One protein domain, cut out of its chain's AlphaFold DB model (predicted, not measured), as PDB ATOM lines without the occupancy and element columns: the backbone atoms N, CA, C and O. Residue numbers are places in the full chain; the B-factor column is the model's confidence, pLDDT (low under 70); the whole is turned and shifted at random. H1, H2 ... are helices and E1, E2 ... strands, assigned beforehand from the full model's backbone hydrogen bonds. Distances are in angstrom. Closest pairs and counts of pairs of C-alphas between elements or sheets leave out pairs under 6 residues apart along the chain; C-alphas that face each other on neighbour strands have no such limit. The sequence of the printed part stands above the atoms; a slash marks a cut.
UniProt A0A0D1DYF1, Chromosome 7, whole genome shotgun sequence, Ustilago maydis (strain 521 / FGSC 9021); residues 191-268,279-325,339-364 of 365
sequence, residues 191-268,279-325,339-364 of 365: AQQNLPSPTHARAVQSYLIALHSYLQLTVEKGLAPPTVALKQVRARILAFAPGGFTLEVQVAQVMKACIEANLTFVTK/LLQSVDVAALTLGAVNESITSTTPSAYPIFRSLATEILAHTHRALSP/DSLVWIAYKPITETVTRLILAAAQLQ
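This is residues 191 to 268, 279 to 325 and 339 to 364 of the 365 residues of an uncharacterized protein of Ustilago maydis (strain 521 / FGSC 9021) (UniProt A0A0D1DYF1). A twisted sheet of four strands has helices over one face: H4 packs on E2, E3 and E4, with H1 toward edge E1 and H2 over the other edge, E4, while short H3 packs on E4. This makes two layers, the sheet and its helices H1 to H4. The printed part has 151 residues, running H1 E1 E2 E3 E4 H2 H3 H4; the sheet's order is E1 E2 E3 E4, antiparallel, and the class is mixed, helices and strands. It is compact, radius of gyration of the C-alphas 14.9 A, spanning 45 by 37 by 30 A.

Find E1 at residues 233 to 241, E2 at 244 to 251, E3 at 255 to 265, 31.9 A long, and E4 at 280 to 292, 33.2 A. H1, residues 201 to 220, starts at C-alpha 201 (-4.126, -21.127, 33.743) and runs 28.8 A. H2 is residues 306 to 323, H3 339 to 345, and H4 347 to 362, ending at C-alpha 362 (-22.864, -28.656, 58.120).

E1, E2 and E3 form a meander, each the antiparallel neighbour of the one before; look for N 236 and O 248, 2.8 A, and N 247 and O 259, 2.9 A. E3 and E4 have N 258 and O 289 at 2.8 A. H2 touches H4, closest C-alphas Thr 319 and Thr 352, 6.3 A, at a steep tilt of 41 degrees, opposite ways. H1 is on the sheet at a height of 8.4 A. Every O i to N i+4 pair is within hydrogen-bond range in H1, H2 and H4; in H3, 2 of 3.

C-alphas 268 and 279 are 10.0 A apart across one cut, 325 and 339 21.0 A across the other. The links H1 to E1 and E4 to H2 are long. Confidence is low, for instance, at residues 299 to 302.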
ATOM      1  N   ALA A 191     -10.503 -38.744  32.518       64.88
ATOM      2  CA  ALA A 191     -10.384 -37.296  32.714       64.88
ATOM      3  C   ALA A 191      -9.356 -36.887  33.792       64.88
ATOM      4  O   ALA A 191      -8.915 -35.743  33.809       64.88
ATOM      5  N   GLN A 192      -8.992 -37.798  34.699       69.25
ATOM      6  CA  GLN A 192      -7.998 -37.586  35.760       69.25
ATOM      7  C   GLN A 192      -6.602 -38.092  35.380       69.25
ATOM      8  O   GLN A 192      -5.636 -37.693  36.019       69.25
ATOM      9  N   GLN A 193      -6.499 -38.976  34.383       66.56
ATOM     10  CA  GLN A 193      -5.221 -39.497  33.897       66.56
ATOM     11  C   GLN A 193      -4.511 -38.439  33.035       66.56
ATOM     12  O   GLN A 193      -3.454 -37.956  33.405       66.56
ATOM     13  N   ASN A 194      -5.130 -37.981  31.943       69.44
ATOM     14  CA  ASN A 194      -4.478 -37.097  30.965       69.44
ATOM     15  C   ASN A 194      -4.480 -35.605  31.375       69.44
ATOM     16  O   ASN A 194      -5.026 -34.759  30.660       69.44
ATOM     17  N   LEU A 195      -3.924 -35.266  32.545       73.44
ATOM     18  CA  LEU A 195      -3.916 -33.897  33.073       73.44
ATOM     19  C   LEU A 195      -2.612 -33.136  32.763       73.44
ATOM     20  O   LEU A 195      -1.540 -33.556  33.191       73.44
ATOM     21  N   PRO A 196      -2.676 -31.964  32.099       75.56
ATOM     22  CA  PRO A 196      -1.494 -31.143  31.860       75.56
ATOM     23  C   PRO A 196      -0.968 -30.508  33.157       75.56
ATOM     24  O   PRO A 196      -1.730 -30.102  34.039       75.56
ATOM     25  N   SER A 197       0.354 -30.348  33.235       74.06
ATOM     26  CA  SER A 197       1.026 -29.661  34.341       74.06
ATOM     27  C   SER A 197       0.579 -28.188  34.470       74.06
ATOM     28  O   SER A 197       0.306 -27.544  33.452       74.06
ATOM     29  N   PRO A 198       0.532 -27.609  35.692       73.62
ATOM     30  CA  PRO A 198       0.106 -26.228  35.972       73.62
ATOM     31  C   PRO A 198       1.118 -25.163  35.509       73.62
ATOM     32  O   PRO A 198       1.526 -24.288  36.261       73.62
ATOM     33  N   THR A 199       1.519 -25.215  34.243       76.50
ATOM     34  CA  THR A 199       2.365 -24.206  33.587       76.50
ATOM     35  C   THR A 199       1.561 -22.998  33.097       76.50
ATOM     36  O   THR A 199       2.111 -21.916  32.929       76.50
ATOM     37  N   HIS A 200       0.249 -23.169  32.894       81.06
ATOM     38  CA  HIS A 200      -0.659 -22.146  32.377       81.06
ATOM     39  C   HIS A 200      -2.035 -22.250  33.053       81.06
ATOM     40  O   HIS A 200      -2.490 -23.350  33.371       81.06
ATOM     41  N   ALA A 201      -2.773 -21.139  33.164       81.50
ATOM     42  CA  ALA A 201      -4.126 -21.127  33.743       81.50
ATOM     43  C   ALA A 201      -5.104 -22.114  33.063       81.50
ATOM     44  O   ALA A 201      -5.955 -22.707  33.725       81.50
ATOM     45  N   ARG A 202      -4.946 -22.365  31.753       84.94
ATOM     46  CA  ARG A 202      -5.745 -23.356  31.005       84.94
ATOM     47  C   ARG A 202      -5.531 -24.795  31.501       84.94
ATOM     48  O   ARG A 202      -6.472 -25.580  31.467       84.94
ATOM     49  N   ALA A 203      -4.339 -25.127  32.006       81.25
ATOM     50  CA  ALA A 203      -4.050 -26.438  32.587       81.25
ATOM     51  C   ALA A 203      -4.735 -26.625  33.955       81.25
ATOM     52  O   ALA A 203      -5.328 -27.671  34.229       81.25
ATOM     53  N   VAL A 204      -4.754 -25.566  34.773       83.31
ATOM     54  CA  VAL A 204      -5.532 -25.531  36.024       83.31
ATOM     55  C   VAL A 204      -7.035 -25.652  35.728       83.31
ATOM     56  O   VAL A 204      -7.749 -26.346  36.446       83.31
ATOM     57  N   GLN A 205      -7.523 -25.068  34.628       85.69
ATOM     58  CA  GLN A 205      -8.918 -25.220  34.202       85.69
ATOM     59  C   GLN A 205      -9.271 -26.670  33.816       85.69
ATOM     60  O   GLN A 205     -10.334 -27.146  34.212       85.69
ATOM     61  N   SER A 206      -8.398 -27.405  33.113       84.56
ATOM     62  CA  SER A 206      -8.606 -28.848  32.876       84.56
ATOM     63  C   SER A 206      -8.622 -29.662  34.172       84.56
ATOM     64  O   SER A 206      -9.458 -30.552  34.317       84.56
ATOM     65  N   TYR A 207      -7.789 -29.309  35.156       85.88
ATOM     66  CA  TYR A 207      -7.859 -29.912  36.488       85.88
ATOM     67  C   TYR A 207      -9.195 -29.613  37.199       85.88
ATOM     68  O   TYR A 207      -9.782 -30.522  37.780       85.88
ATOM     69  N   LEU A 208      -9.742 -28.394  37.103       87.31
ATOM     70  CA  LEU A 208     -11.068 -28.080  37.661       87.31
ATOM     71  C   LEU A 208     -12.198 -28.892  36.998       87.31
ATOM     72  O   LEU A 208     -13.144 -29.288  37.677       87.31
ATOM     73  N   ILE A 209     -12.090 -29.190  35.698       86.00
ATOM     74  CA  ILE A 209     -13.027 -30.076  34.986       86.00
ATOM     75  C   ILE A 209     -12.908 -31.522  35.505       86.00
ATOM     76  O   ILE A 209     -13.927 -32.158  35.775       86.00
ATOM     77  N   ALA A 210     -11.688 -32.022  35.725       84.44
ATOM     78  CA  ALA A 210     -11.454 -33.338  36.329       84.44
ATOM     79  C   ALA A 210     -11.908 -33.416  37.802       84.44
ATOM     80  O   ALA A 210     -12.417 -34.440  38.255       84.44
ATOM     81  N   LEU A 211     -11.787 -32.323  38.559       84.69
ATOM     82  CA  LEU A 211     -12.334 -32.213  39.913       84.69
ATOM     83  C   LEU A 211     -13.869 -32.260  39.890       84.69
ATOM     84  O   LEU A 211     -14.466 -32.945  40.718       84.69
ATOM     85  N   HIS A 212     -14.517 -31.594  38.929       86.38
ATOM     86  CA  HIS A 212     -15.967 -31.696  38.757       86.38
ATOM     87  C   HIS A 212     -16.403 -33.131  38.414       86.38
ATOM     88  O   HIS A 212     -17.370 -33.616  39.000       86.38
ATOM     89  N   SER A 213     -15.692 -33.842  37.527       83.56
ATOM     90  CA  SER A 213     -16.025 -35.240  37.207       83.56
ATOM     91  C   SER A 213     -15.817 -36.184  38.399       83.56
ATOM     92  O   SER A 213     -16.651 -37.060  38.629       83.56
ATOM     93  N   TYR A 214     -14.780 -35.964  39.218       83.19
ATOM     94  CA  TYR A 214     -14.597 -36.669  40.492       83.19
ATOM     95  C   TYR A 214     -15.783 -36.448  41.440       83.19
ATOM     96  O   TYR A 214     -16.363 -37.410  41.946       83.19
ATOM     97  N   LEU A 215     -16.180 -35.188  41.653       83.81
ATOM     98  CA  LEU A 215     -17.303 -34.853  42.528       83.81
ATOM     99  C   LEU A 215     -18.627 -35.439  42.013       83.81
ATOM    100  O   LEU A 215     -19.394 -35.990  42.803       83.81
ATOM    101  N   GLN A 216     -18.872 -35.394  40.700       84.56
ATOM    102  CA  GLN A 216     -20.036 -36.027  40.079       84.56
ATOM    103  C   GLN A 216     -20.080 -37.533  40.374       84.56
ATOM    104  O   GLN A 216     -21.094 -38.022  40.866       84.56
ATOM    105  N   LEU A 217     -18.964 -38.242  40.191       81.38
ATOM    106  CA  LEU A 217     -18.868 -39.671  40.495       81.38
ATOM    107  C   LEU A 217     -19.108 -39.955  41.993       81.38
ATOM    108  O   LEU A 217     -19.785 -40.924  42.337       81.38
ATOM    109  N   THR A 218     -18.640 -39.095  42.909       80.19
ATOM    110  CA  THR A 218     -18.964 -39.250  44.344       80.19
ATOM    111  C   THR A 218     -20.448 -39.039  44.670       80.19
ATOM    112  O   THR A 218     -20.953 -39.683  45.590       80.19
ATOM    113  N   VAL A 219     -21.163 -38.193  43.918       83.62
ATOM    114  CA  VAL A 219     -22.622 -38.018  44.047       83.62
ATOM    115  C   VAL A 219     -23.377 -39.211  43.468       83.62
ATOM    116  O   VAL A 219     -24.280 -39.718  44.123       83.62
ATOM    117  N   GLU A 220     -22.983 -39.706  42.294       82.38
ATOM    118  CA  GLU A 220     -23.576 -40.902  41.670       82.38
ATOM    119  C   GLU A 220     -23.445 -42.144  42.567       82.38
ATOM    120  O   GLU A 220     -24.333 -42.992  42.595       82.38
ATOM    121  N   LYS A 221     -22.374 -42.220  43.369       79.25
ATOM    122  CA  LYS A 221     -22.173 -43.257  44.395       79.25
ATOM    123  C   LYS A 221     -22.864 -42.999  45.740       79.25
ATOM    124  O   LYS A 221     -22.719 -43.819  46.643       79.25
ATOM    125  N   GLY A 222     -23.558 -41.873  45.919       74.94
ATOM    126  CA  GLY A 222     -24.192 -41.508  47.192       74.94
ATOM    127  C   GLY A 222     -23.213 -41.224  48.341       74.94
ATOM    128  O   GLY A 222     -23.596 -41.317  49.503       74.94
ATOM    129  N   LEU A 223     -21.947 -40.900  48.039       79.19
ATOM    130  CA  LEU A 223     -20.903 -40.612  49.037       79.19
ATOM    131  C   LEU A 223     -20.861 -39.131  49.450       79.19
ATOM    132  O   LEU A 223     -20.267 -38.790  50.470       79.19
ATOM    133  N   ALA A 224     -21.444 -38.246  48.641       78.19
ATOM    134  CA  ALA A 224     -21.505 -36.809  48.890       78.19
ATOM    135  C   ALA A 224     -22.661 -36.429  49.844       78.19
ATOM    136  O   ALA A 224     -23.689 -37.111  49.859       78.19
ATOM    137  N   PRO A 225     -22.547 -35.325  50.611       77.62
ATOM    138  CA  PRO A 225     -23.626 -34.861  51.482       77.62
ATOM    139  C   PRO A 225     -24.868 -34.443  50.667       77.62
ATOM    140  O   PRO A 225     -24.730 -33.693  49.699       77.62
ATOM    141  N   PRO A 226     -26.092 -34.850  51.063       73.94
ATOM    142  CA  PRO A 226     -27.307 -34.583  50.286       73.94
ATOM    143  C   PRO A 226     -27.764 -33.115  50.322       73.94
ATOM    144  O   PRO A 226     -28.581 -32.714  49.498       73.94
ATOM    145  N   THR A 227     -27.259 -32.309  51.262       74.06
ATOM    146  CA  THR A 227     -27.626 -30.893  51.427       74.06
ATOM    147  C   THR A 227     -27.022 -29.983  50.352       74.06
ATOM    148  O   THR A 227     -27.680 -29.038  49.916       74.06
ATOM    149  N   VAL A 228     -25.814 -30.285  49.854       75.56
ATOM    150  CA  VAL A 228     -25.099 -29.448  48.874       75.56
ATOM    151  C   VAL A 228     -25.184 -30.056  47.473       75.56
ATOM    152  O   VAL A 228     -24.421 -30.948  47.104       75.56
ATOM    153  N   ALA A 229     -26.073 -29.525  46.635       79.75
ATOM    154  CA  ALA A 229     -26.156 -29.927  45.231       79.75
ATOM    155  C   ALA A 229     -24.953 -29.409  44.414       79.75
ATOM    156  O   ALA A 229     -24.662 -28.215  44.436       79.75
ATOM    157  N   LEU A 230     -24.318 -30.254  43.589       78.88
ATOM    158  CA  LEU A 230     -23.143 -29.873  42.773       78.88
ATOM    159  C   LEU A 230     -23.356 -28.639  41.887       78.88
ATOM    160  O   LEU A 230     -22.440 -27.844  41.715       78.88
ATOM    161  N   LYS A 231     -24.581 -28.423  41.388       82.50
ATOM    162  CA  LYS A 231     -24.963 -27.228  40.605       82.50
ATOM    163  C   LYS A 231     -24.735 -25.904  41.355       82.50
ATOM    164  O   LYS A 231     -24.713 -24.841  40.736       82.50
ATOM    165  N   GLN A 232     -24.619 -25.967  42.680       83.88
ATOM    166  CA  GLN A 232     -24.385 -24.840  43.575       83.88
ATOM    167  C   GLN A 232     -22.897 -24.648  43.926       83.88
ATOM    168  O   GLN A 232     -22.554 -23.643  44.545       83.88
ATOM    169  N   VAL A 233     -22.011 -25.569  43.529       86.12
ATOM    170  CA  VAL A 233     -20.556 -25.442  43.696       86.12
ATOM    171  C   VAL A 233     -19.975 -24.773  42.452       86.12
ATOM    172  O   VAL A 233     -20.175 -25.240  41.332       86.12
ATOM    173  N   ARG A 234     -19.247 -23.669  42.627       88.62
ATOM    174  CA  ARG A 234     -18.583 -22.941  41.536       88.62
ATOM    175  C   ARG A 234     -17.131 -22.678  41.905       88.62
ATOM    176  O   ARG A 234     -16.871 -22.066  42.933       88.62
ATOM    177  N   ALA A 235     -16.201 -23.094  41.052       88.81
ATOM    178  CA  ALA A 235     -14.780 -22.793  41.193       88.81
ATOM    179  C   ALA A 235     -14.311 -21.919  40.023       88.81
ATOM    180  O   ALA A 235     -14.636 -22.205  38.869       88.81
ATOM    181  N   ARG A 236     -13.540 -20.867  40.310       88.69
ATOM    182  CA  ARG A 236     -12.894 -20.007  39.308       88.69
ATOM    183  C   ARG A 236     -11.447 -19.714  39.691       88.69
ATOM    184  O   ARG A 236     -11.112 -19.666  40.869       88.69
ATOM    185  N   ILE A 237     -10.602 -19.490  38.693       89.44
ATOM    186  CA  ILE A 237      -9.226 -19.022  38.894       89.44
ATOM    187  C   ILE A 237      -9.286 -17.499  39.065       89.44
ATOM    188  O   ILE A 237      -9.887 -16.823  38.230       89.44
ATOM    189  N   LEU A 238      -8.707 -16.971  40.146       86.50
ATOM    190  CA  LEU A 238      -8.624 -15.528  40.407       86.50
ATOM    191  C   LEU A 238      -7.336 -14.927  39.844       86.50
ATOM    192  O   LEU A 238      -7.381 -13.926  39.133       86.50
ATOM    193  N   ALA A 239      -6.199 -15.551  40.140       86.25
ATOM    194  CA  ALA A 239      -4.896 -15.183  39.608       86.25
ATOM    195  C   ALA A 239      -4.055 -16.436  39.337       86.25
ATOM    196  O   ALA A 239      -4.224 -17.477  39.975       86.25
ATOM    197  N   PHE A 240      -3.131 -16.322  38.386       87.69
ATOM    198  CA  PHE A 240      -2.180 -17.369  38.036       87.69
ATOM    199  C   PHE A 240      -0.786 -16.754  37.893       87.69
ATOM    200  O   PHE A 240      -0.614 -15.771  37.172       87.69
ATOM    201  N   ALA A 241       0.195 -17.347  38.563       84.62
ATOM    202  CA  ALA A 241       1.604 -16.988  38.514       84.62
ATOM    203  C   ALA A 241       2.447 -18.261  38.286       84.62
ATOM    204  O   ALA A 241       2.021 -19.359  38.640       84.62
ATOM    205  N   PRO A 242       3.669 -18.158  37.737       75.06
ATOM    206  CA  PRO A 242       4.499 -19.337  37.459       75.06
ATOM    207  C   PRO A 242       4.927 -20.128  38.712       75.06
ATOM    208  O   PRO A 242       5.342 -21.275  38.581       75.06
ATOM    209  N   GLY A 243       4.827 -19.544  39.914       78.88
ATOM    210  CA  GLY A 243       5.091 -20.224  41.191       78.88
ATOM    211  C   GLY A 243       3.845 -20.655  41.976       78.88
ATOM    212  O   GLY A 243       3.986 -21.279  43.025       78.88
ATOM    213  N   GLY A 244       2.633 -20.325  41.517       85.69
ATOM    214  CA  GLY A 244       1.415 -20.534  42.301       85.69
ATOM    215  C   GLY A 244       0.158 -19.921  41.685       85.69
ATOM    216  O   GLY A 244       0.225 -19.083  40.789       85.69
ATOM    217  N   PHE A 245      -1.014 -20.326  42.158       87.94
ATOM    218  CA  PHE A 245      -2.293 -19.802  41.674       87.94
ATOM    219  C   PHE A 245      -3.314 -19.655  42.800       87.94
ATOM    220  O   PHE A 245      -3.235 -20.327  43.827       87.94
ATOM    221  N   THR A 246      -4.307 -18.793  42.585       89.12
ATOM    222  CA  THR A 246      -5.422 -18.601  43.516       89.12
ATOM    223  C   THR A 246      -6.733 -19.085  42.908       89.12
ATOM    224  O   THR A 246      -7.110 -18.711  41.794       89.12
ATOM    225  N   LEU A 247      -7.448 -19.930  43.652       89.19
ATOM    226  CA  LEU A 247      -8.792 -20.399  43.315       89.19
ATOM    227  C   LEU A 247      -9.814 -19.734  44.227       89.19
ATOM    228  O   LEU A 247      -9.664 -19.760  45.444       89.19
ATOM    229  N   GLU A 248     -10.892 -19.215  43.655       91.12
ATOM    230  CA  GLU A 248     -12.105 -18.894  44.400       91.12
ATOM    231  C   GLU A 248     -13.111 -20.028  44.239       91.12
ATOM    232  O   GLU A 248     -13.467 -20.399  43.120       91.12
ATOM    233  N   VAL A 249     -13.580 -20.560  45.364       91.00
ATOM    234  CA  VAL A 249     -14.578 -21.624  45.437       91.00
ATOM    235  C   VAL A 249     -15.785 -21.097  46.204       91.00
ATOM    236  O   VAL A 249     -15.705 -20.789  47.391       91.00
ATOM    237  N   GLN A 250     -16.916 -20.992  45.520       90.88
ATOM    238  CA  GLN A 250     -18.211 -20.696  46.113       90.88
ATOM    239  C   GLN A 250     -18.977 -22.005  46.307       90.88
ATOM    240  O   GLN A 250     -19.141 -22.781  45.363       90.88
ATOM    241  N   VAL A 251     -19.476 -22.232  47.521       88.38
ATOM    242  CA  VAL A 251     -20.326 -23.373  47.866       88.38
ATOM    243  C   VAL A 251     -21.701 -22.848  48.274       88.38
ATOM    244  O   VAL A 251     -21.904 -22.320  49.371       88.38
ATOM    245  N   ALA A 252     -22.649 -22.986  47.347       84.19
ATOM    246  CA  ALA A 252     -24.020 -22.512  47.469       84.19
ATOM    247  C   ALA A 252     -24.131 -21.011  47.788       84.19
ATOM    248  O   ALA A 252     -23.360 -20.189  47.286       84.19
ATOM    249  N   GLN A 253     -25.150 -20.642  48.564       83.50
ATOM    250  CA  GLN A 253     -25.368 -19.284  49.070       83.50
ATOM    251  C   GLN A 253     -24.782 -19.085  50.480       83.50
ATOM    252  O   GLN A 253     -25.023 -18.056  51.102       83.50
ATOM    253  N   VAL A 254     -24.012 -20.058  50.984       83.19
ATOM    254  CA  VAL A 254     -23.567 -20.101  52.384       83.19
ATOM    255  C   VAL A 254     -22.109 -19.692  52.535       83.19
ATOM    256  O   VAL A 254     -21.806 -18.815  53.342       83.19
ATOM    257  N   MET A 255     -21.208 -20.271  51.736       87.81
ATOM    258  CA  MET A 255     -19.772 -20.065  51.908       87.81
ATOM    259  C   MET A 255     -19.067 -19.699  50.605       87.81
ATOM    260  O   MET A 255     -19.356 -20.226  49.529       87.81
ATOM    261  N   LYS A 256     -18.080 -18.821  50.736       90.56
ATOM    262  CA  LYS A 256     -17.097 -18.484  49.716       90.56
ATOM    263  C   LYS A 256     -15.704 -18.713  50.307       90.56
ATOM    264  O   LYS A 256     -15.493 -18.540  51.507       90.56
ATOM    265  N   ALA A 257     -14.768 -19.142  49.473       89.94
ATOM    266  CA  ALA A 257     -13.413 -19.494  49.869       89.94
ATOM    267  C   ALA A 257     -12.408 -19.014  48.820       89.94
ATOM    268  O   ALA A 257     -12.669 -19.147  47.625       89.94
ATOM    269  N   CYS A 258     -11.250 -18.531  49.256       89.62
ATOM    270  CA  CYS A 258     -10.084 -18.315  48.410       89.62
ATOM    271  C   CYS A 258      -8.949 -19.233  48.881       89.62
ATOM    272  O   CYS A 258      -8.558 -19.204  50.046       89.62
ATOM    273  N   ILE A 259      -8.456 -20.070  47.969       89.50
ATOM    274  CA  ILE A 259      -7.375 -21.035  48.180       89.50
ATOM    275  C   ILE A 259      -6.147 -20.510  47.441       89.50
ATOM    276  O   ILE A 259      -6.202 -20.330  46.224       89.50
ATOM    277  N   GLU A 260      -5.054 -20.281  48.157       89.06
ATOM    278  CA  GLU A 260      -3.759 -19.913  47.587       89.06
ATOM    279  C   GLU A 260      -2.869 -21.155  47.541       89.06
ATOM    280  O   GLU A 260      -2.657 -21.809  48.564       89.06
ATOM    281  N   ALA A 261      -2.399 -21.516  46.348       87.81
ATOM    282  CA  ALA A 261      -1.646 -22.738  46.098       87.81
ATOM    283  C   ALA A 261      -0.255 -22.428  45.538       87.81
ATOM    284  O   ALA A 261      -0.134 -21.697  44.555       87.81
ATOM    285  N   ASN A 262       0.772 -23.045  46.121       85.94
ATOM    286  CA  ASN A 262       2.160 -22.958  45.678       85.94
ATOM    287  C   ASN A 262       2.544 -24.205  44.877       85.94
ATOM    288  O   ASN A 262       2.169 -25.328  45.221       85.94
ATOM    289  N   LEU A 263       3.314 -24.005  43.810       83.38
ATOM    290  CA  LEU A 263       3.770 -25.061  42.910       83.38
ATOM    291  C   LEU A 263       5.227 -25.413  43.203       83.38
ATOM    292  O   LEU A 263       6.099 -24.548  43.119       83.38
ATOM    293  N   THR A 264       5.509 -26.687  43.486       79.19
ATOM    294  CA  THR A 264       6.885 -27.191  43.548       79.19
ATOM    295  C   THR A 264       7.189 -28.026  42.304       79.19
ATOM    296  O   THR A 264       6.465 -28.958  41.953       79.19
ATOM    297  N   PHE A 265       8.268 -27.673  41.608       76.12
ATOM    298  CA  PHE A 265       8.779 -28.400  40.446       76.12
ATOM    299  C   PHE A 265      10.158 -28.967  40.777       76.12
ATOM    300  O   PHE A 265      10.953 -28.298  41.441       76.12
ATOM    301  N   VAL A 266      10.467 -30.167  40.281       71.38
ATOM    302  CA  VAL A 266      11.789 -30.777  40.487       71.38
ATOM    303  C   VAL A 266      12.852 -29.947  39.757       71.38
ATOM    304  O   VAL A 266      12.859 -29.856  38.528       71.38
ATOM    305  N   THR A 267      13.765 -29.328  40.506       52.56
ATOM    306  CA  THR A 267      14.883 -28.553  39.949       52.56
ATOM    307  C   THR A 267      16.022 -29.458  39.469       52.56
ATOM    308  O   THR A 267      16.246 -30.555  39.974       52.56
ATOM    309  N   LYS A 268      16.755 -28.989  38.449       48.19
ATOM    310  CA  LYS A 268      17.578 -29.793  37.519       48.19
ATOM    311  C   LYS A 268      18.804 -30.548  38.087       48.19
ATOM    312  O   LYS A 268      19.604 -31.036  37.299       48.19
ATOM    313  N   LEU A 279       8.904 -31.390  35.733       66.38
ATOM    314  CA  LEU A 279       8.024 -32.341  36.401       66.38
ATOM    315  C   LEU A 279       7.492 -31.727  37.705       66.38
ATOM    316  O   LEU A 279       8.262 -31.242  38.541       66.38
ATOM    317  N   LEU A 280       6.169 -31.740  37.865       69.50
ATOM    318  CA  LEU A 280       5.480 -31.255  39.058       69.50
ATOM    319  C   LEU A 280       5.704 -32.230  40.222       69.50
ATOM    320  O   LEU A 280       5.466 -33.426  40.072       69.50
ATOM    321  N   GLN A 281       6.139 -31.720  41.374       72.12
ATOM    322  CA  GLN A 281       6.441 -32.522  42.561       72.12
ATOM    323  C   GLN A 281       5.298 -32.489  43.585       72.12
ATOM    324  O   GLN A 281       4.853 -33.542  44.041       72.12
ATOM    325  N   SER A 282       4.798 -31.301  43.934       76.25
ATOM    326  CA  SER A 282       3.603 -31.122  44.765       76.25
ATOM    327  C   SER A 282       2.885 -29.806  44.457       76.25
ATOM    328  O   SER A 282       3.474 -28.857  43.928       76.25
ATOM    329  N   VAL A 283       1.597 -29.752  44.804       81.25
ATOM    330  CA  VAL A 283       0.812 -28.515  44.850       81.25
ATOM    331  C   VAL A 283       0.357 -28.296  46.287       81.25
ATOM    332  O   VAL A 283      -0.625 -28.889  46.734       81.25
ATOM    333  N   ASP A 284       1.076 -27.450  47.014       83.44
ATOM    334  CA  ASP A 284       0.844 -27.227  48.439       83.44
ATOM    335  C   ASP A 284      -0.136 -26.062  48.638       83.44
ATOM    336  O   ASP A 284      -0.052 -25.038  47.959       83.44
ATOM    337  N   VAL A 285      -1.067 -26.188  49.588       85.06
ATOM    338  CA  VAL A 285      -1.963 -25.079  49.957       85.06
ATOM    339  C   VAL A 285      -1.218 -24.157  50.920       85.06
ATOM    340  O   VAL A 285      -0.877 -24.566  52.027       85.06
ATOM    341  N   ALA A 286      -0.957 -22.927  50.483       83.56
ATOM    342  CA  ALA A 286      -0.215 -21.914  51.228       83.56
ATOM    343  C   ALA A 286      -1.117 -21.119  52.183       83.56
ATOM    344  O   ALA A 286      -0.731 -20.843  53.318       83.56
ATOM    345  N   ALA A 287      -2.328 -20.776  51.733       84.38
ATOM    346  CA  ALA A 287      -3.325 -20.082  52.539       84.38
ATOM    347  C   ALA A 287      -4.754 -20.470  52.135       84.38
ATOM    348  O   ALA A 287      -5.029 -20.855  50.996       84.38
ATOM    349  N   LEU A 288      -5.675 -20.334  53.088       86.12
ATOM    350  CA  LEU A 288      -7.114 -20.476  52.896       86.12
ATOM    351  C   LEU A 288      -7.805 -19.329  53.629       86.12
ATOM    352  O   LEU A 288      -7.673 -19.207  54.847       86.12
ATOM    353  N   THR A 289      -8.570 -18.518  52.908       87.19
ATOM    354  CA  THR A 289      -9.451 -17.503  53.496       87.19
ATOM    355  C   THR A 289     -10.904 -17.851  53.191       87.19
ATOM    356  O   THR A 289     -11.261 -18.165  52.057       87.19
ATOM    357  N   LEU A 290     -11.750 -17.843  54.222       87.19
ATOM    358  CA  LEU A 290     -13.181 -18.157  54.136       87.19
ATOM    359  C   LEU A 290     -14.009 -16.947  54.536       87.19
ATOM    360  O   LEU A 290     -13.590 -16.180  55.399       87.19
ATOM    361  N   GLY A 291     -15.195 -16.825  53.949       84.88
ATOM    362  CA  GLY A 291     -16.143 -15.750  54.211       84.88
ATOM    363  C   GLY A 291     -17.547 -16.101  53.726       84.88
ATOM    364  O   GLY A 291     -17.770 -17.126  53.073       84.88
ATOM    365  N   ALA A 292     -18.508 -15.233  54.037       80.06
ATOM    366  CA  ALA A 292     -19.875 -15.382  53.539       80.06
ATOM    367  C   ALA A 292     -19.935 -15.158  52.014       80.06
ATOM    368  O   ALA A 292     -19.079 -14.491  51.435       80.06
ATOM    369  N   VAL A 293     -20.986 -15.635  51.342       79.69
ATOM    370  CA  VAL A 293     -21.161 -15.393  49.891       79.69
ATOM    371  C   VAL A 293     -21.275 -13.905  49.538       79.69
ATOM    372  O   VAL A 293     -20.819 -13.494  48.472       79.69
ATOM    373  N   ASN A 294     -21.801 -13.091  50.455       77.88
ATOM    374  CA  ASN A 294     -21.896 -11.637  50.302       77.88
ATOM    375  C   ASN A 294     -20.580 -10.900  50.636       77.88
ATOM    376  O   ASN A 294     -20.527  -9.677  50.549       77.88
ATOM    377  N   GLU A 295     -19.526 -11.618  51.036       78.44
ATOM    378  CA  GLU A 295     -18.251 -11.044  51.462       78.44
ATOM    379  C   GLU A 295     -17.198 -11.075  50.338       78.44
ATOM    380  O   GLU A 295     -16.957 -12.092  49.677       78.44
ATOM    381  N   SER A 296     -16.524  -9.943  50.121       79.38
ATOM    382  CA  SER A 296     -15.387  -9.851  49.203       79.38
ATOM    383  C   SER A 296     -14.118 -10.404  49.858       79.38
ATOM    384  O   SER A 296     -13.372  -9.682  50.524       79.38
ATOM    385  N   ILE A 297     -13.862 -11.692  49.648       73.31
ATOM    386  CA  ILE A 297     -12.621 -12.340  50.080       73.31
ATOM    387  C   ILE A 297     -11.493 -11.938  49.128       73.31
ATOM    388  O   ILE A 297     -11.516 -12.290  47.949       73.31
ATOM    389  N   THR A 298     -10.505 -11.206  49.638       72.31
ATOM    390  CA  THR A 298      -9.189 -11.073  49.002       72.31
ATOM    391  C   THR A 298      -8.190 -11.941  49.779       72.31
ATOM    392  O   THR A 298      -8.469 -12.309  50.920       72.31
ATOM    393  N   SER A 299      -7.040 -12.292  49.189       63.12
ATOM    394  CA  SER A 299      -6.033 -13.160  49.847       63.12
ATOM    395  C   SER A 299      -5.592 -12.617  51.223       63.12
ATOM    396  O   SER A 299      -5.319 -13.392  52.135       63.12
ATOM    397  N   THR A 300      -5.642 -11.293  51.426       64.00
ATOM    398  CA  THR A 300      -5.186 -10.627  52.655       64.00
ATOM    399  C   THR A 300      -6.294 -10.061  53.553       64.00
ATOM    400  O   THR A 300      -5.988  -9.664  54.678       64.00
ATOM    401  N   THR A 301      -7.568 -10.015  53.131       66.94
ATOM    402  CA  THR A 301      -8.655  -9.512  53.997       66.94
ATOM    403  C   THR A 301      -9.206 -10.609  54.918       66.94
ATOM    404  O   THR A 301      -9.727 -11.615  54.436       66.94
ATOM    405  N   PRO A 302      -9.148 -10.438  56.254       67.38
ATOM    406  CA  PRO A 302      -9.647 -11.438  57.188       67.38
ATOM    407  C   PRO A 302     -11.162 -11.268  57.393       67.38
ATOM    408  O   PRO A 302     -11.620 -10.160  57.671       67.38
ATOM    409  N   SER A 303     -11.939 -12.356  57.310       73.81
ATOM    410  CA  SER A 303     -13.412 -12.267  57.295       73.81
ATOM    411  C   SER A 303     -14.010 -11.534  58.500       73.81
ATOM    412  O   SER A 303     -13.522 -11.659  59.631       73.81
ATOM    413  N   ALA A 304     -15.089 -10.797  58.250       74.25
ATOM    414  CA  ALA A 304     -15.938 -10.137  59.232       74.25
ATOM    415  C   ALA A 304     -16.622 -11.124  60.196       74.25
ATOM    416  O   ALA A 304     -16.963 -10.744  61.316       74.25
ATOM    417  N   TYR A 305     -16.789 -12.391  59.805       79.50
ATOM    418  CA  TYR A 305     -17.398 -13.419  60.647       79.50
ATOM    419  C   TYR A 305     -16.314 -14.298  61.300       79.50
ATOM    420  O   TYR A 305     -15.566 -14.986  60.598       79.50
ATOM    421  N   PRO A 306     -16.231 -14.360  62.644       79.88
ATOM    422  CA  PRO A 306     -15.175 -15.113  63.325       79.88
ATOM    423  C   PRO A 306     -15.252 -16.628  63.075       79.88
ATOM    424  O   PRO A 306     -14.217 -17.288  63.048       79.88
ATOM    425  N   ILE A 307     -16.452 -17.164  62.819       85.19
ATOM    426  CA  ILE A 307     -16.693 -18.592  62.551       85.19
ATOM    427  C   ILE A 307     -15.936 -19.057  61.296       85.19
ATOM    428  O   ILE A 307     -15.305 -20.115  61.308       85.19
ATOM    429  N   PHE A 308     -15.921 -18.252  60.227       84.19
ATOM    430  CA  PHE A 308     -15.189 -18.601  59.008       84.19
ATOM    431  C   PHE A 308     -13.670 -18.580  59.211       84.19
ATOM    432  O   PHE A 308     -12.970 -19.371  58.585       84.19
ATOM    433  N   ARG A 309     -13.145 -17.765  60.140       81.44
ATOM    434  CA  ARG A 309     -11.714 -17.790  60.490       81.44
ATOM    435  C   ARG A 309     -11.321 -19.094  61.183       81.44
ATOM    436  O   ARG A 309     -10.336 -19.706  60.781       81.44
ATOM    437  N   SER A 310     -12.096 -19.546  62.175       85.25
ATOM    438  CA  SER A 310     -11.840 -20.836  62.834       85.25
ATOM    439  C   SER A 310     -11.951 -22.000  61.847       85.25
ATOM    440  O   SER A 310     -11.024 -22.806  61.767       85.25
ATOM    441  N   LEU A 311     -13.001 -22.024  61.015       85.75
ATOM    442  CA  LEU A 311     -13.181 -23.050  59.982       85.75
ATOM    443  C   LEU A 311     -12.032 -23.060  58.960       85.75
ATOM    444  O   LEU A 311     -11.590 -24.133  58.556       85.75
ATOM    445  N   ALA A 312     -11.496 -21.897  58.572       85.19
ATOM    446  CA  ALA A 312     -10.351 -21.821  57.663       85.19
ATOM    447  C   ALA A 312      -9.112 -22.497  58.272       85.19
ATOM    448  O   ALA A 312      -8.478 -23.338  57.632       85.19
ATOM    449  N   THR A 313      -8.802 -22.177  59.534       85.56
ATOM    450  CA  THR A 313      -7.672 -22.789  60.248       85.56
ATOM    451  C   THR A 313      -7.869 -24.283  60.503       85.56
ATOM    452  O   THR A 313      -6.915 -25.051  60.398       85.56
ATOM    453  N   GLU A 314      -9.099 -24.716  60.778       86.56
ATOM    454  CA  GLU A 314      -9.454 -26.115  61.022       86.56
ATOM    455  C   GLU A 314      -9.362 -26.958  59.743       86.56
ATOM    456  O   GLU A 314      -8.745 -28.025  59.751       86.56
ATOM    457  N   ILE A 315      -9.887 -26.462  58.616       86.12
ATOM    458  CA  ILE A 315      -9.791 -27.143  57.318       86.12
ATOM    459  C   ILE A 315      -8.327 -27.278  56.883       86.12
ATOM    460  O   ILE A 315      -7.935 -28.374  56.480       86.12
ATOM    461  N   LEU A 316      -7.508 -26.226  57.023       84.75
ATOM    462  CA  LEU A 316      -6.062 -26.298  56.760       84.75
ATOM    463  C   LEU A 316      -5.358 -27.304  57.681       84.75
ATOM    464  O   LEU A 316      -4.616 -28.165  57.210       84.75
ATOM    465  N   ALA A 317      -5.603 -27.247  58.992       84.56
ATOM    466  CA  ALA A 317      -5.006 -28.190  59.936       84.56
ATOM    467  C   ALA A 317      -5.380 -29.644  59.594       84.56
ATOM    468  O   ALA A 317      -4.537 -30.543  59.656       84.56
ATOM    469  N   HIS A 318      -6.624 -29.882  59.176       83.19
ATOM    470  CA  HIS A 318      -7.077 -31.197  58.744       83.19
ATOM    471  C   HIS A 318      -6.486 -31.652  57.412       83.19
ATOM    472  O   HIS A 318      -6.169 -32.838  57.304       83.19
ATOM    473  N   THR A 319      -6.298 -30.776  56.420       79.81
ATOM    474  CA  THR A 319      -5.624 -31.171  55.175       79.81
ATOM    475  C   THR A 319      -4.159 -31.474  55.427       79.81
ATOM    476  O   THR A 319      -3.732 -32.580  55.109       79.81
ATOM    477  N   HIS A 320      -3.405 -30.599  56.099       82.31
ATOM    478  CA  HIS A 320      -2.007 -30.887  56.443       82.31
ATOM    479  C   HIS A 320      -1.866 -32.194  57.242       82.31
ATOM    480  O   HIS A 320      -0.953 -32.976  56.974       82.31
ATOM    481  N   ARG A 321      -2.799 -32.504  58.153       79.25
ATOM    482  CA  ARG A 321      -2.806 -33.770  58.907       79.25
ATOM    483  C   ARG A 321      -3.142 -34.990  58.043       79.25
ATOM    484  O   ARG A 321      -2.538 -36.036  58.235       79.25
ATOM    485  N   ALA A 322      -4.081 -34.865  57.106       69.38
ATOM    486  CA  ALA A 322      -4.476 -35.937  56.186       69.38
ATOM    487  C   ALA A 322      -3.457 -36.183  55.053       69.38
ATOM    488  O   ALA A 322      -3.502 -37.225  54.398       69.38
ATOM    489  N   LEU A 323      -2.559 -35.223  54.815       71.44
ATOM    490  CA  LEU A 323      -1.526 -35.247  53.775       71.44
ATOM    491  C   LEU A 323      -0.111 -35.463  54.343       71.44
ATOM    492  O   LEU A 323       0.827 -35.663  53.576       71.44
ATOM    493  N   SER A 324       0.049 -35.437  55.671       51.88
ATOM    494  CA  SER A 324       1.307 -35.735  56.362       51.88
ATOM    495  C   SER A 324       1.762 -37.170  56.058       51.88
ATOM    496  O   SER A 324       1.060 -38.113  56.430       51.88
ATOM    497  N   PRO A 325       2.919 -37.371  55.398       51.97
ATOM    498  CA  PRO A 325       3.278 -38.678  54.870       51.97
ATOM    499  C   PRO A 325       3.895 -39.584  55.940       51.97
ATOM    500  O   PRO A 325       5.067 -39.448  56.297       51.97
ATOM    501  N   ASP A 339       1.343 -39.491  34.207       53.91
ATOM    502  CA  ASP A 339      -0.010 -38.953  34.086       53.91
ATOM    503  C   ASP A 339      -0.807 -39.083  35.404       53.91
ATOM    504  O   ASP A 339      -1.494 -38.152  35.831       53.91
ATOM    505  N   SER A 340      -0.638 -40.192  36.141       62.84
ATOM    506  CA  SER A 340      -1.268 -40.381  37.459       62.84
ATOM    507  C   SER A 340      -0.632 -39.496  38.546       62.84
ATOM    508  O   SER A 340      -1.339 -38.998  39.433       62.84
ATOM    509  N   LEU A 341       0.676 -39.216  38.447       69.69
ATOM    510  CA  LEU A 341       1.409 -38.342  39.371       69.69
ATOM    511  C   LEU A 341       0.877 -36.900  39.399       69.69
ATOM    512  O   LEU A 341       0.841 -36.301  40.477       69.69
ATOM    513  N   VAL A 342       0.405 -36.343  38.276       75.00
ATOM    514  CA  VAL A 342      -0.137 -34.968  38.247       75.00
ATOM    515  C   VAL A 342      -1.407 -34.855  39.096       75.00
ATOM    516  O   VAL A 342      -1.524 -33.935  39.906       75.00
ATOM    517  N   TRP A 343      -2.340 -35.809  38.989       76.62
ATOM    518  CA  TRP A 343      -3.533 -35.834  39.849       76.62
ATOM    519  C   TRP A 343      -3.173 -36.015  41.332       76.62
ATOM    520  O   TRP A 343      -3.752 -35.355  42.198       76.62
ATOM    521  N   ILE A 344      -2.181 -36.862  41.633       77.12
ATOM    522  CA  ILE A 344      -1.680 -37.071  43.000       77.12
ATOM    523  C   ILE A 344      -1.063 -35.781  43.567       77.12
ATOM    524  O   ILE A 344      -1.317 -35.455  44.727       77.12
ATOM    525  N   ALA A 345      -0.339 -34.998  42.763       78.25
ATOM    526  CA  ALA A 345       0.210 -33.707  43.185       78.25
ATOM    527  C   ALA A 345      -0.882 -32.679  43.549       78.25
ATOM    528  O   ALA A 345      -0.675 -31.875  44.454       78.25
ATOM    529  N   TYR A 346      -2.064 -32.745  42.921       81.62
ATOM    530  CA  TYR A 346      -3.239 -31.933  43.275       81.62
ATOM    531  C   TYR A 346      -4.063 -32.474  44.464       81.62
ATOM    532  O   TYR A 346      -5.067 -31.857  44.849       81.62
ATOM    533  N   LYS A 347      -3.670 -33.594  45.092       82.06
ATOM    534  CA  LYS A 347      -4.371 -34.153  46.265       82.06
ATOM    535  C   LYS A 347      -4.644 -33.113  47.376       82.06
ATOM    536  O   LYS A 347      -5.754 -33.133  47.905       82.06
ATOM    537  N   PRO A 348      -3.748 -32.155  47.694       84.25
ATOM    538  CA  PRO A 348      -4.031 -31.125  48.698       84.25
ATOM    539  C   PRO A 348      -5.190 -30.179  48.339       84.25
ATOM    540  O   PRO A 348      -5.955 -29.766  49.216       84.25
ATOM    541  N   ILE A 349      -5.370 -29.874  47.051       86.12
ATOM    542  CA  ILE A 349      -6.463 -29.015  46.574       86.12
ATOM    543  C   ILE A 349      -7.779 -29.796  46.499       86.12
ATOM    544  O   ILE A 349      -8.812 -29.303  46.946       86.12
ATOM    545  N   THR A 350      -7.767 -31.032  45.993       86.81
ATOM    546  CA  THR A 350      -8.981 -31.875  45.994       86.81
ATOM    547  C   THR A 350      -9.492 -32.136  47.421       86.81
ATOM    548  O   THR A 350     -10.698 -32.075  47.672       86.81
ATOM    549  N   GLU A 351      -8.586 -32.348  48.382       86.81
ATOM    550  CA  GLU A 351      -8.897 -32.536  49.804       86.81
ATOM    551  C   GLU A 351      -9.436 -31.254  50.471       86.81
ATOM    552  O   GLU A 351     -10.408 -31.322  51.223       86.81
ATOM    553  N   THR A 352      -8.864 -30.073  50.191       86.56
ATOM    554  CA  THR A 352      -9.408 -28.804  50.724       86.56
ATOM    555  C   THR A 352     -10.798 -28.520  50.156       86.56
ATOM    556  O   THR A 352     -11.716 -28.244  50.926       86.56
ATOM    557  N   VAL A 353     -11.003 -28.651  48.840       88.94
ATOM    558  CA  VAL A 353     -12.307 -28.394  48.199       88.94
ATOM    559  C   VAL A 353     -13.397 -29.350  48.695       88.94
ATOM    560  O   VAL A 353     -14.509 -28.912  48.986       88.94
ATOM    561  N   THR A 354     -13.093 -30.639  48.864       87.56
ATOM    562  CA  THR A 354     -14.064 -31.597  49.424       87.56
ATOM    563  C   THR A 354     -14.391 -31.294  50.890       87.56
ATOM    564  O   THR A 354     -15.565 -31.299  51.263       87.56
ATOM    565  N   ARG A 355     -13.411 -30.915  51.722       88.38
ATOM    566  CA  ARG A 355     -13.681 -30.467  53.104       88.38
ATOM    567  C   ARG A 355     -14.507 -29.181  53.173       88.38
ATOM    568  O   ARG A 355     -15.359 -29.077  54.049       88.38
ATOM    569  N   LEU A 356     -14.331 -28.251  52.233       88.06
ATOM    570  CA  LEU A 356     -15.178 -27.056  52.125       88.06
ATOM    571  C   LEU A 356     -16.639 -27.407  51.809       88.06
ATOM    572  O   LEU A 356     -17.545 -26.807  52.381       88.06
ATOM    573  N   ILE A 357     -16.879 -28.403  50.952       87.38
ATOM    574  CA  ILE A 357     -18.235 -28.891  50.661       87.38
ATOM    575  C   ILE A 357     -18.868 -29.531  51.909       87.38
ATOM    576  O   ILE A 357     -20.033 -29.264  52.196       87.38
ATOM    577  N   LEU A 358     -18.107 -30.307  52.691       87.00
ATOM    578  CA  LEU A 358     -18.588 -30.874  53.960       87.00
ATOM    579  C   LEU A 358     -18.891 -29.794  55.014       87.00
ATOM    580  O   LEU A 358     -19.928 -29.861  55.668       87.00
ATOM    581  N   ALA A 359     -18.034 -28.779  55.156       86.06
ATOM    582  CA  ALA A 359     -18.265 -27.673  56.088       86.06
ATOM    583  C   ALA A 359     -19.491 -26.828  55.689       86.06
ATOM    584  O   ALA A 359     -20.307 -26.475  56.536       86.06
ATOM    585  N   ALA A 360     -19.683 -26.560  54.392       85.44
ATOM    586  CA  ALA A 360     -20.894 -25.898  53.903       85.44
ATOM    587  C   ALA A 360     -22.158 -26.737  54.150       85.44
ATOM    588  O   ALA A 360     -23.184 -26.183  54.532       85.44
ATOM    589  N   ALA A 361     -22.075 -28.062  53.984       84.31
ATOM    590  CA  ALA A 361     -23.174 -28.979  54.277       84.31
ATOM    591  C   ALA A 361     -23.583 -28.959  55.760       84.31
ATOM    592  O   ALA A 361     -24.772 -29.045  56.050       84.31
ATOM    593  N   GLN A 362     -22.620 -28.806  56.678       84.94
ATOM    594  CA  GLN A 362     -22.864 -28.656  58.120       84.94
ATOM    595  C   GLN A 362     -23.473 -27.298  58.496       84.94
ATOM    596  O   GLN A 362     -24.190 -27.217  59.482       84.94
ATOM    597  N   LEU A 363     -23.205 -26.240  57.724       81.44
ATOM    598  CA  LEU A 363     -23.802 -24.909  57.915       81.44
ATOM    599  C   LEU A 363     -25.202 -24.769  57.281       81.44
ATOM    600  O   LEU A 363     -25.846 -23.737  57.453       81.44
ATOM    601  N   GLN A 364     -25.646 -25.769  56.512       76.88
ATOM    602  CA  GLN A 364     -26.975 -25.840  55.888       76.88
ATOM    603  C   GLN A 364     -27.961 -26.758  56.624       76.88
ATOM    604  O   GLN A 364     -29.148 -26.731  56.294       76.88
TER     605      GLN A 364